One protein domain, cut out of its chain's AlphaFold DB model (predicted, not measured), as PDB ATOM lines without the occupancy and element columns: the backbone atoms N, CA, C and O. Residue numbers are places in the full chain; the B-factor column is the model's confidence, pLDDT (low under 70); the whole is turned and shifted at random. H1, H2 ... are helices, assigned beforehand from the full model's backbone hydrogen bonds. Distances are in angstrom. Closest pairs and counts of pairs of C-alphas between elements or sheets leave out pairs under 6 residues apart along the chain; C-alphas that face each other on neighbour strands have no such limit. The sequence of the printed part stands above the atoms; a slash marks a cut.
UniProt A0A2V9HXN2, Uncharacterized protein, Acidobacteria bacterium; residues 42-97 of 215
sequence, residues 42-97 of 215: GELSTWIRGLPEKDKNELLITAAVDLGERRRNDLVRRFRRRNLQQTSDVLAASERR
ATOM      1  N   GLY A  42     -19.049  58.925  42.596       72.06
ATOM      2  CA  GLY A  42     -18.069  58.886  41.505       72.06
ATOM      3  C   GLY A  42     -17.539  57.480  41.209       72.06
ATOM      4  O   GLY A  42     -17.551  57.056  40.058       72.06
ATOM      5  N   GLU A  43     -17.170  56.716  42.236       74.19
ATOM      6  CA  GLU A  43     -16.665  55.339  42.102       74.19
ATOM      7  C   GLU A  43     -17.728  54.402  41.519       74.19
ATOM      8  O   GLU A  43     -17.447  53.590  40.637       74.19
ATOM      9  N   LEU A  44     -18.977  54.574  41.962       73.12
ATOM     10  CA  LEU A  44     -20.109  53.825  41.429       73.12
ATOM     11  C   LEU A  44     -20.373  54.187  39.959       73.12
ATOM     12  O   LEU A  44     -20.661  53.302  39.159       73.12
ATOM     13  N   SER A  45     -20.235  55.463  39.582       75.88
ATOM     14  CA  SER A  45     -20.443  55.911  38.198       75.88
ATOM     15  C   SER A  45     -19.404  55.347  37.226       75.88
ATOM     16  O   SER A  45     -19.763  54.889  36.140       75.88
ATOM     17  N   THR A  46     -18.132  55.306  37.630       81.19
ATOM     18  CA  THR A  46     -17.046  54.734  36.826       81.19
ATOM     19  C   THR A  46     -17.243  53.234  36.642       81.19
ATOM     20  O   THR A  46     -17.099  52.725  35.532       81.19
ATOM     21  N   TRP A  47     -17.654  52.529  37.703       81.38
ATOM     22  CA  TRP A  47     -17.973  51.105  37.623       81.38
ATOM     23  C   TRP A  47     -19.176  50.830  36.714       81.38
ATOM     24  O   TRP A  47     -19.089  49.968  35.846       81.38
ATOM     25  N   ILE A  48     -20.260  51.606  36.843       78.75
ATOM     26  CA  ILE A  48     -21.432  51.470  35.966       78.75
ATOM     27  C   ILE A  48     -21.043  51.716  34.507       78.75
ATOM     28  O   ILE A  48     -21.503  50.991  33.632       78.75
ATOM     29  N   ARG A  49     -20.162  52.683  34.217       80.38
ATOM     30  CA  ARG A  49     -19.690  52.956  32.849       80.38
ATOM     31  C   ARG A  49     -18.937  51.769  32.242       80.38
ATOM     32  O   ARG A  49     -19.111  51.517  31.052       80.38
ATOM     33  N   GLY A  50     -18.169  51.037  33.047       79.00
ATOM     34  CA  GLY A  50     -17.416  49.852  32.624       79.00
ATOM     35  C   GLY A  50     -18.238  48.564  32.489       79.00
ATOM     36  O   GLY A  50     -17.683  47.549  32.076       79.00
ATOM     37  N   LEU A  51     -19.531  48.572  32.835       79.88
ATOM     38  CA  LEU A  51     -20.389  47.395  32.682       79.88
ATOM     39  C   LEU A  51     -20.732  47.126  31.203       79.88
ATOM     40  O   LEU A  51     -20.951  48.083  30.445       79.88
ATOM     41  N   PRO A  52     -20.846  45.847  30.799       81.25
ATOM     42  CA  PRO A  52     -21.425  45.464  29.515       81.25
ATOM     43  C   PRO A  52     -22.823  46.061  29.318       81.25
ATOM     44  O   PRO A  52     -23.579  46.234  30.275       81.25
ATOM     45  N   GLU A  53     -23.188  46.360  28.072       74.25
ATOM     46  CA  GLU A  53     -24.491  46.963  27.748       74.25
ATOM     47  C   GLU A  53     -25.669  46.090  28.188       74.25
ATOM     48  O   GLU A  53     -26.657  46.604  28.705       74.25
ATOM     49  N   LYS A  54     -25.524  44.764  28.082       75.25
ATOM     50  CA  LYS A  54     -26.509  43.794  28.571       75.25
ATOM     51  C   LYS A  54     -26.808  43.978  30.064       75.25
ATOM     52  O   LYS A  54     -27.970  44.072  30.447       75.25
ATOM     53  N   ASP A  55     -25.764  44.105  30.879       76.25
ATOM     54  CA  ASP A  55     -25.881  44.234  32.334       76.25
ATOM     55  C   ASP A  55     -26.431  45.613  32.728       76.25
ATOM     56  O   ASP A  55     -27.193  45.739  33.686       76.25
ATOM     57  N   LYS A  56     -26.085  46.666  31.973       77.25
ATOM     58  CA  LYS A  56     -26.669  48.008  32.146       77.25
ATOM     59  C   LYS A  56     -28.166  48.007  31.846       77.25
ATOM     60  O   LYS A  56     -28.935  48.556  32.631       77.25
ATOM     61  N   ASN A  57     -28.573  47.381  30.743       74.94
ATOM     62  CA  ASN A  57     -29.971  47.306  30.328       74.94
ATOM     63  C   ASN A  57     -30.801  46.498  31.328       74.94
ATOM     64  O   ASN A  57     -31.871  46.950  31.727       74.94
ATOM     65  N   GLU A  58     -30.280  45.371  31.818       77.94
ATOM     66  CA  GLU A  58     -30.912  44.605  32.896       77.94
ATOM     67  C   GLU A  58     -31.085  45.466  34.157       77.94
ATOM     68  O   GLU A  58     -32.178  45.549  34.709       77.94
ATOM     69  N   LEU A  59     -30.046  46.205  34.569       74.44
ATOM     70  CA  LEU A  59     -30.107  47.090  35.735       74.44
ATOM     71  C   LEU A  59     -31.117  48.236  35.600       74.44
ATOM     72  O   LEU A  59     -31.611  48.700  36.635       74.44
ATOM     73  N   LEU A  60     -31.369  48.712  34.377       74.19
ATOM     74  CA  LEU A  60     -32.380  49.723  34.063       74.19
ATOM     75  C   LEU A  60     -33.786  49.114  34.053       74.19
ATOM     76  O   LEU A  60     -34.684  49.686  34.664       74.19
ATOM     77  N   ILE A  61     -33.958  47.932  33.454       75.19
ATOM     78  CA  ILE A  61     -35.228  47.190  33.453       75.19
ATOM     79  C   ILE A  61     -35.640  46.851  34.890       75.19
ATOM     80  O   ILE A  61     -36.756  47.147  35.305       75.19
ATOM     81  N   THR A  62     -34.722  46.322  35.700       68.69
ATOM     82  CA  THR A  62     -34.987  46.024  37.113       68.69
ATOM     83  C   THR A  62     -35.268  47.291  37.931       68.69
ATOM     84  O   THR A  62     -36.064  47.243  38.862       68.69
ATOM     85  N   ALA A  63     -34.658  48.433  37.590       69.25
ATOM     86  CA  ALA A  63     -34.932  49.706  38.265       69.25
ATOM     87  C   ALA A  63     -36.286  50.320  37.876       69.25
ATOM     88  O   ALA A  63     -36.869  51.026  38.689       69.25
ATOM     89  N   ALA A  64     -36.788  50.061  36.666       67.44
ATOM     90  CA  ALA A  64     -38.119  50.492  36.247       67.44
ATOM     91  C   ALA A  64     -39.240  49.673  36.917       67.44
ATOM     92  O   ALA A  64     -40.346  50.177  37.083       67.44
ATOM     93  N   VAL A  65     -38.946  48.428  37.315       70.44
ATOM     94  CA  VAL A  65     -39.907  47.499  37.934       70.44
ATOM     95  C   VAL A  65     -39.941  47.608  39.466       70.44
ATOM     96  O   VAL A  65     -41.010  47.455  40.049       70.44
ATOM     97  N   ASP A  66     -38.813  47.891  40.131       62.62
ATOM     98  CA  ASP A  66     -38.746  47.982  41.600       62.62
ATOM     99  C   ASP A  66     -37.830  49.134  42.072       62.62
ATOM    100  O   ASP A  66     -36.594  49.070  42.014       62.62
ATOM    101  N   LEU A  67     -38.447  50.217  42.555       60.47
ATOM    102  CA  LEU A  67     -37.786  51.414  43.096       60.47
ATOM    103  C   LEU A  67     -37.728  51.340  44.628       60.47
ATOM    104  O   LEU A  67     -38.488  52.004  45.330       60.47
ATOM    105  N   GLY A  68     -36.805  50.537  45.166       64.06
ATOM    106  CA  GLY A  68     -36.680  50.339  46.615       64.06
ATOM    107  C   GLY A  68     -35.251  50.195  47.150       64.06
ATOM    108  O   GLY A  68     -34.297  49.910  46.423       64.06
ATOM    109  N   GLU A  69     -35.107  50.335  48.474       64.50
ATOM    110  CA  GLU A  69     -33.847  50.171  49.230       64.50
ATOM    111  C   GLU A  69     -33.173  48.811  48.967       64.50
ATOM    112  O   GLU A  69     -31.947  48.698  48.919       64.50
ATOM    113  N   ARG A  70     -33.977  47.770  48.704       67.19
ATOM    114  CA  ARG A  70     -33.500  46.430  48.331       67.19
ATOM    115  C   ARG A  70     -32.666  46.442  47.047       67.19
ATOM    116  O   ARG A  70     -31.607  45.816  47.012       67.19
ATOM    117  N   ARG A  71     -33.066  47.221  46.038       71.25
ATOM    118  CA  ARG A  71     -32.318  47.383  44.781       71.25
ATOM    119  C   ARG A  71     -30.997  48.104  45.041       71.25
ATOM    120  O   ARG A  71     -29.943  47.659  44.584       71.25
ATOM    121  N   ARG A  72     -31.024  49.210  45.795       70.56
ATOM    122  CA  ARG A  72     -29.798  49.942  46.160       70.56
ATOM    123  C   ARG A  72     -28.789  49.003  46.828       70.56
ATOM    124  O   ARG A  72     -27.617  49.006  46.455       70.56
ATOM    125  N   ASN A  73     -29.262  48.145  47.726       74.56
ATOM    126  CA  ASN A  73     -28.430  47.170  48.419       74.56
ATOM    127  C   ASN A  73     -27.859  46.080  47.498       74.56
ATOM    128  O   ASN A  73     -26.681  45.749  47.644       74.56
ATOM    129  N   ASP A  74     -28.618  45.563  46.525       76.50
ATOM    130  CA  ASP A  74     -28.086  44.576  45.571       76.50
ATOM    131  C   ASP A  74     -26.983  45.171  44.680       76.50
ATOM    132  O   ASP A  74     -25.918  44.572  44.514       76.50
ATOM    133  N   LEU A  75     -27.167  46.403  44.193       77.94
ATOM    134  CA  LEU A  75     -26.150  47.086  43.387       77.94
ATOM    135  C   LEU A  75     -24.859  47.322  44.187       77.94
ATOM    136  O   LEU A  75     -23.759  47.028  43.712       77.94
ATOM    137  N   VAL A  76     -24.987  47.807  45.427       76.69
ATOM    138  CA  VAL A  76     -23.847  48.005  46.335       76.69
ATOM    139  C   VAL A  76     -23.162  46.671  46.649       76.69
ATOM    140  O   VAL A  76     -21.931  46.608  46.707       76.69
ATOM    141  N   ARG A  77     -23.921  45.580  46.798       78.44
ATOM    142  CA  ARG A  77     -23.386  44.229  47.018       78.44
ATOM    143  C   ARG A  77     -22.584  43.727  45.813       78.44
ATOM    144  O   ARG A  77     -21.490  43.195  46.013       78.44
ATOM    145  N   ARG A  78     -23.074  43.923  44.583       80.69
ATOM    146  CA  ARG A  78     -22.356  43.556  43.344       80.69
ATOM    147  C   ARG A  78     -21.059  44.356  43.184       80.69
ATOM    148  O   ARG A  78     -20.008  43.760  42.949       80.69
ATOM    149  N   PHE A  79     -21.110  45.669  43.423       77.75
ATOM    150  CA  PHE A  79     -19.930  46.542  43.418       77.75
ATOM    151  C   PHE A  79     -18.872  46.087  44.437       77.75
ATOM    152  O   PHE A  79     -17.691  45.971  44.109       77.75
ATOM    153  N   ARG A  80     -19.286  45.773  45.672       77.44
ATOM    154  CA  ARG A  80     -18.369  45.290  46.717       77.44
ATOM    155  C   ARG A  80     -17.746  43.944  46.354       77.44
ATOM    156  O   ARG A  80     -16.548  43.775  46.538       77.44
ATOM    157  N   ARG A  81     -18.521  42.998  45.811       77.25
ATOM    158  CA  ARG A  81     -18.018  41.662  45.441       77.25
ATOM    159  C   ARG A  81     -16.920  41.729  44.374       77.25
ATOM    160  O   ARG A  81     -15.906  41.056  44.526       77.25
ATOM    161  N   ARG A  82     -17.094  42.559  43.339       71.56
ATOM    162  CA  ARG A  82     -16.105  42.735  42.260       71.56
ATOM    163  C   ARG A  82     -14.806  43.363  42.778       71.56
ATOM    164  O   ARG A  82     -13.730  42.851  42.487       71.56
ATOM    165  N   ASN A  83     -14.914  44.405  43.604       68.56
ATOM    166  CA  ASN A  83     -13.745  45.051  44.208       68.56
ATOM    167  C   ASN A  83     -13.008  44.124  45.189       68.56
ATOM    168  O   ASN A  83     -11.783  44.085  45.185       68.56
ATOM    169  N   LEU A  84     -13.733  43.333  45.990       63.41
ATOM    170  CA  LEU A  84     -13.122  42.383  46.926       63.41
ATOM    171  C   LEU A  84     -12.333  41.277  46.207       63.41
ATOM    172  O   LEU A  84     -11.256  40.910  46.670       63.41
ATOM    173  N   GLN A  85     -12.817  40.790  45.058       62.88
ATOM    174  CA  GLN A  85     -12.093  39.818  44.226       62.88
ATOM    175  C   GLN A  85     -10.771  40.396  43.697       62.88
ATOM    176  O   GLN A  85      -9.731  39.764  43.843       62.88
ATOM    177  N   GLN A  86     -10.778  41.639  43.203       60.94
ATOM    178  CA  GLN A  86      -9.556  42.315  42.744       60.94
ATOM    179  C   GLN A  86      -8.552  42.548  43.883       60.94
ATOM    180  O   GLN A  86      -7.348  42.402  43.688       60.94
ATOM    181  N   THR A  87      -9.027  42.864  45.093       58.50
ATOM    182  CA  THR A  87      -8.142  42.978  46.262       58.50
ATOM    183  C   THR A  87      -7.606  41.625  46.727       58.50
ATOM    184  O   THR A  87      -6.467  41.558  47.171       58.50
ATOM    185  N   SER A  88      -8.386  40.548  46.601       59.28
ATOM    186  CA  SER A  88      -7.984  39.196  47.005       59.28
ATOM    187  C   SER A  88      -6.812  38.678  46.171       59.28
ATOM    188  O   SER A  88      -5.862  38.142  46.734       59.28
ATOM    189  N   ASP A  89      -6.833  38.893  44.854       60.72
ATOM    190  CA  ASP A  89      -5.758  38.442  43.959       60.72
ATOM    191  C   ASP A  89      -4.440  39.194  44.211       60.72
ATOM    192  O   ASP A  89      -3.358  38.601  44.226       60.72
ATOM    193  N   VAL A  90      -4.520  40.498  44.495       60.28
ATOM    194  CA  VAL A  90      -3.350  41.322  44.846       60.28
ATOM    195  C   VAL A  90      -2.806  40.961  46.236       60.28
ATOM    196  O   VAL A  90      -1.590  40.896  46.431       60.28
ATOM    197  N   LEU A  91      -3.685  40.679  47.204       58.91
ATOM    198  CA  LEU A  91      -3.291  40.276  48.555       58.91
ATOM    199  C   LEU A  91      -2.639  38.887  48.569       58.91
ATOM    200  O   LEU A  91      -1.571  38.751  49.166       58.91
ATOM    201  N   ALA A  92      -3.177  37.912  47.831       59.75
ATOM    202  CA  ALA A  92      -2.622  36.559  47.723       59.75
ATOM    203  C   ALA A  92      -1.191  36.536  47.142       59.75
ATOM    204  O   ALA A  92      -0.342  35.749  47.573       59.75
ATOM    205  N   ALA A  93      -0.878  37.436  46.201       59.22
ATOM    206  CA  ALA A  93       0.479  37.608  45.672       59.22
ATOM    207  C   ALA A  93       1.450  38.250  46.690       59.22
ATOM    208  O   ALA A  93       2.659  38.005  46.642       59.22
ATOM    209  N   SER A  94       0.932  39.050  47.630       60.25
ATOM    210  CA  SER A  94       1.708  39.737  48.674       60.25
ATOM    211  C   SER A  94       1.903  38.911  49.958       60.25
ATOM    212  O   SER A  94       2.931  39.052  50.621       60.25
ATOM    213  N   GLU A  95       0.969  38.015  50.290       57.16
ATOM    214  CA  GLU A  95       0.996  37.163  51.489       57.16
ATOM    215  C   GLU A  95       2.119  36.120  51.451       57.16
ATOM    216  O   GLU A  95       2.804  35.909  52.457       57.16
ATOM    217  N   ARG A  96       2.393  35.540  50.272       52.41
ATOM    218  CA  ARG A  96       3.491  34.570  50.083       52.41
ATOM    219  C   ARG A  96       4.882  35.138  50.390       52.41
ATOM    220  O   ARG A  96       5.795  34.364  50.646       52.41
ATOM    221  N   ARG A  97       5.047  36.466  50.402       53.22
ATOM    222  CA  ARG A  97       6.304  37.160  50.736       53.22
ATOM    223  C   ARG A  97       6.305  37.823  52.127       53.22
ATOM    224  O   ARG A  97       7.143  38.680  52.359       53.22
TER     225      ARG A  97
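This is residues 42 to 97 of the 215 residues of an uncharacterized protein of Acidobacteria bacterium (UniProt A0A2V9HXN2). A long helix, H3, and the shorter H2 form a loose V, with short H1 crosswise to H3 near Phe 79. Residues 84 to 97 stick out as a free arm. The printed part has 56 residues with three named helices in the order H1, H2, H3 and no named strand, all helix. It is loose, with a radius of gyration of the C-alphas of 14.5 A, and spans 49 by 23 by 19 A.

Find C-alpha 42 at (-18.069, 58.886, 41.505), where H1, residues 42 to 49, begins. H2 is residues 53 to 65, 18.5 A long. H3, residues 69 to 95, runs 37.3 A to C-alpha 95 at (0.996, 37.163, 51.489), with a kink of 26 degrees near residue 89.

Look at three closest C-alpha pairs, each of helices close but not clearly touching. The closest C-alphas of H1 and H2, those of Ile 48 and Lys 56, are 7.3 A apart, and the two helices run opposite ways at a steep tilt of 69 degrees, only just short of about perpendicular. The closest C-alphas of H1 and H3, those of Leu 44 and Phe 79, are 7.6 A apart, and the two helices are about perpendicular at 86 degrees. The closest C-alphas of H2 and H3, those of Ala 63 and Arg 71, are 7.4 A apart, and the two helices run opposite ways at a shallow tilt of 34 degrees, only just short of steep. Every O i to N i+4 pair is within hydrogen-bond range in H1 and H2, and 22 of 23 in H3.

The C-alphas farthest apart, of Val 65 and Arg 97, are 49.1 A apart. The printed part has no cut, and both links are tight. Expect pLDDT under 70 at residues 62 to 64, 66 to 70 and 83 to 97.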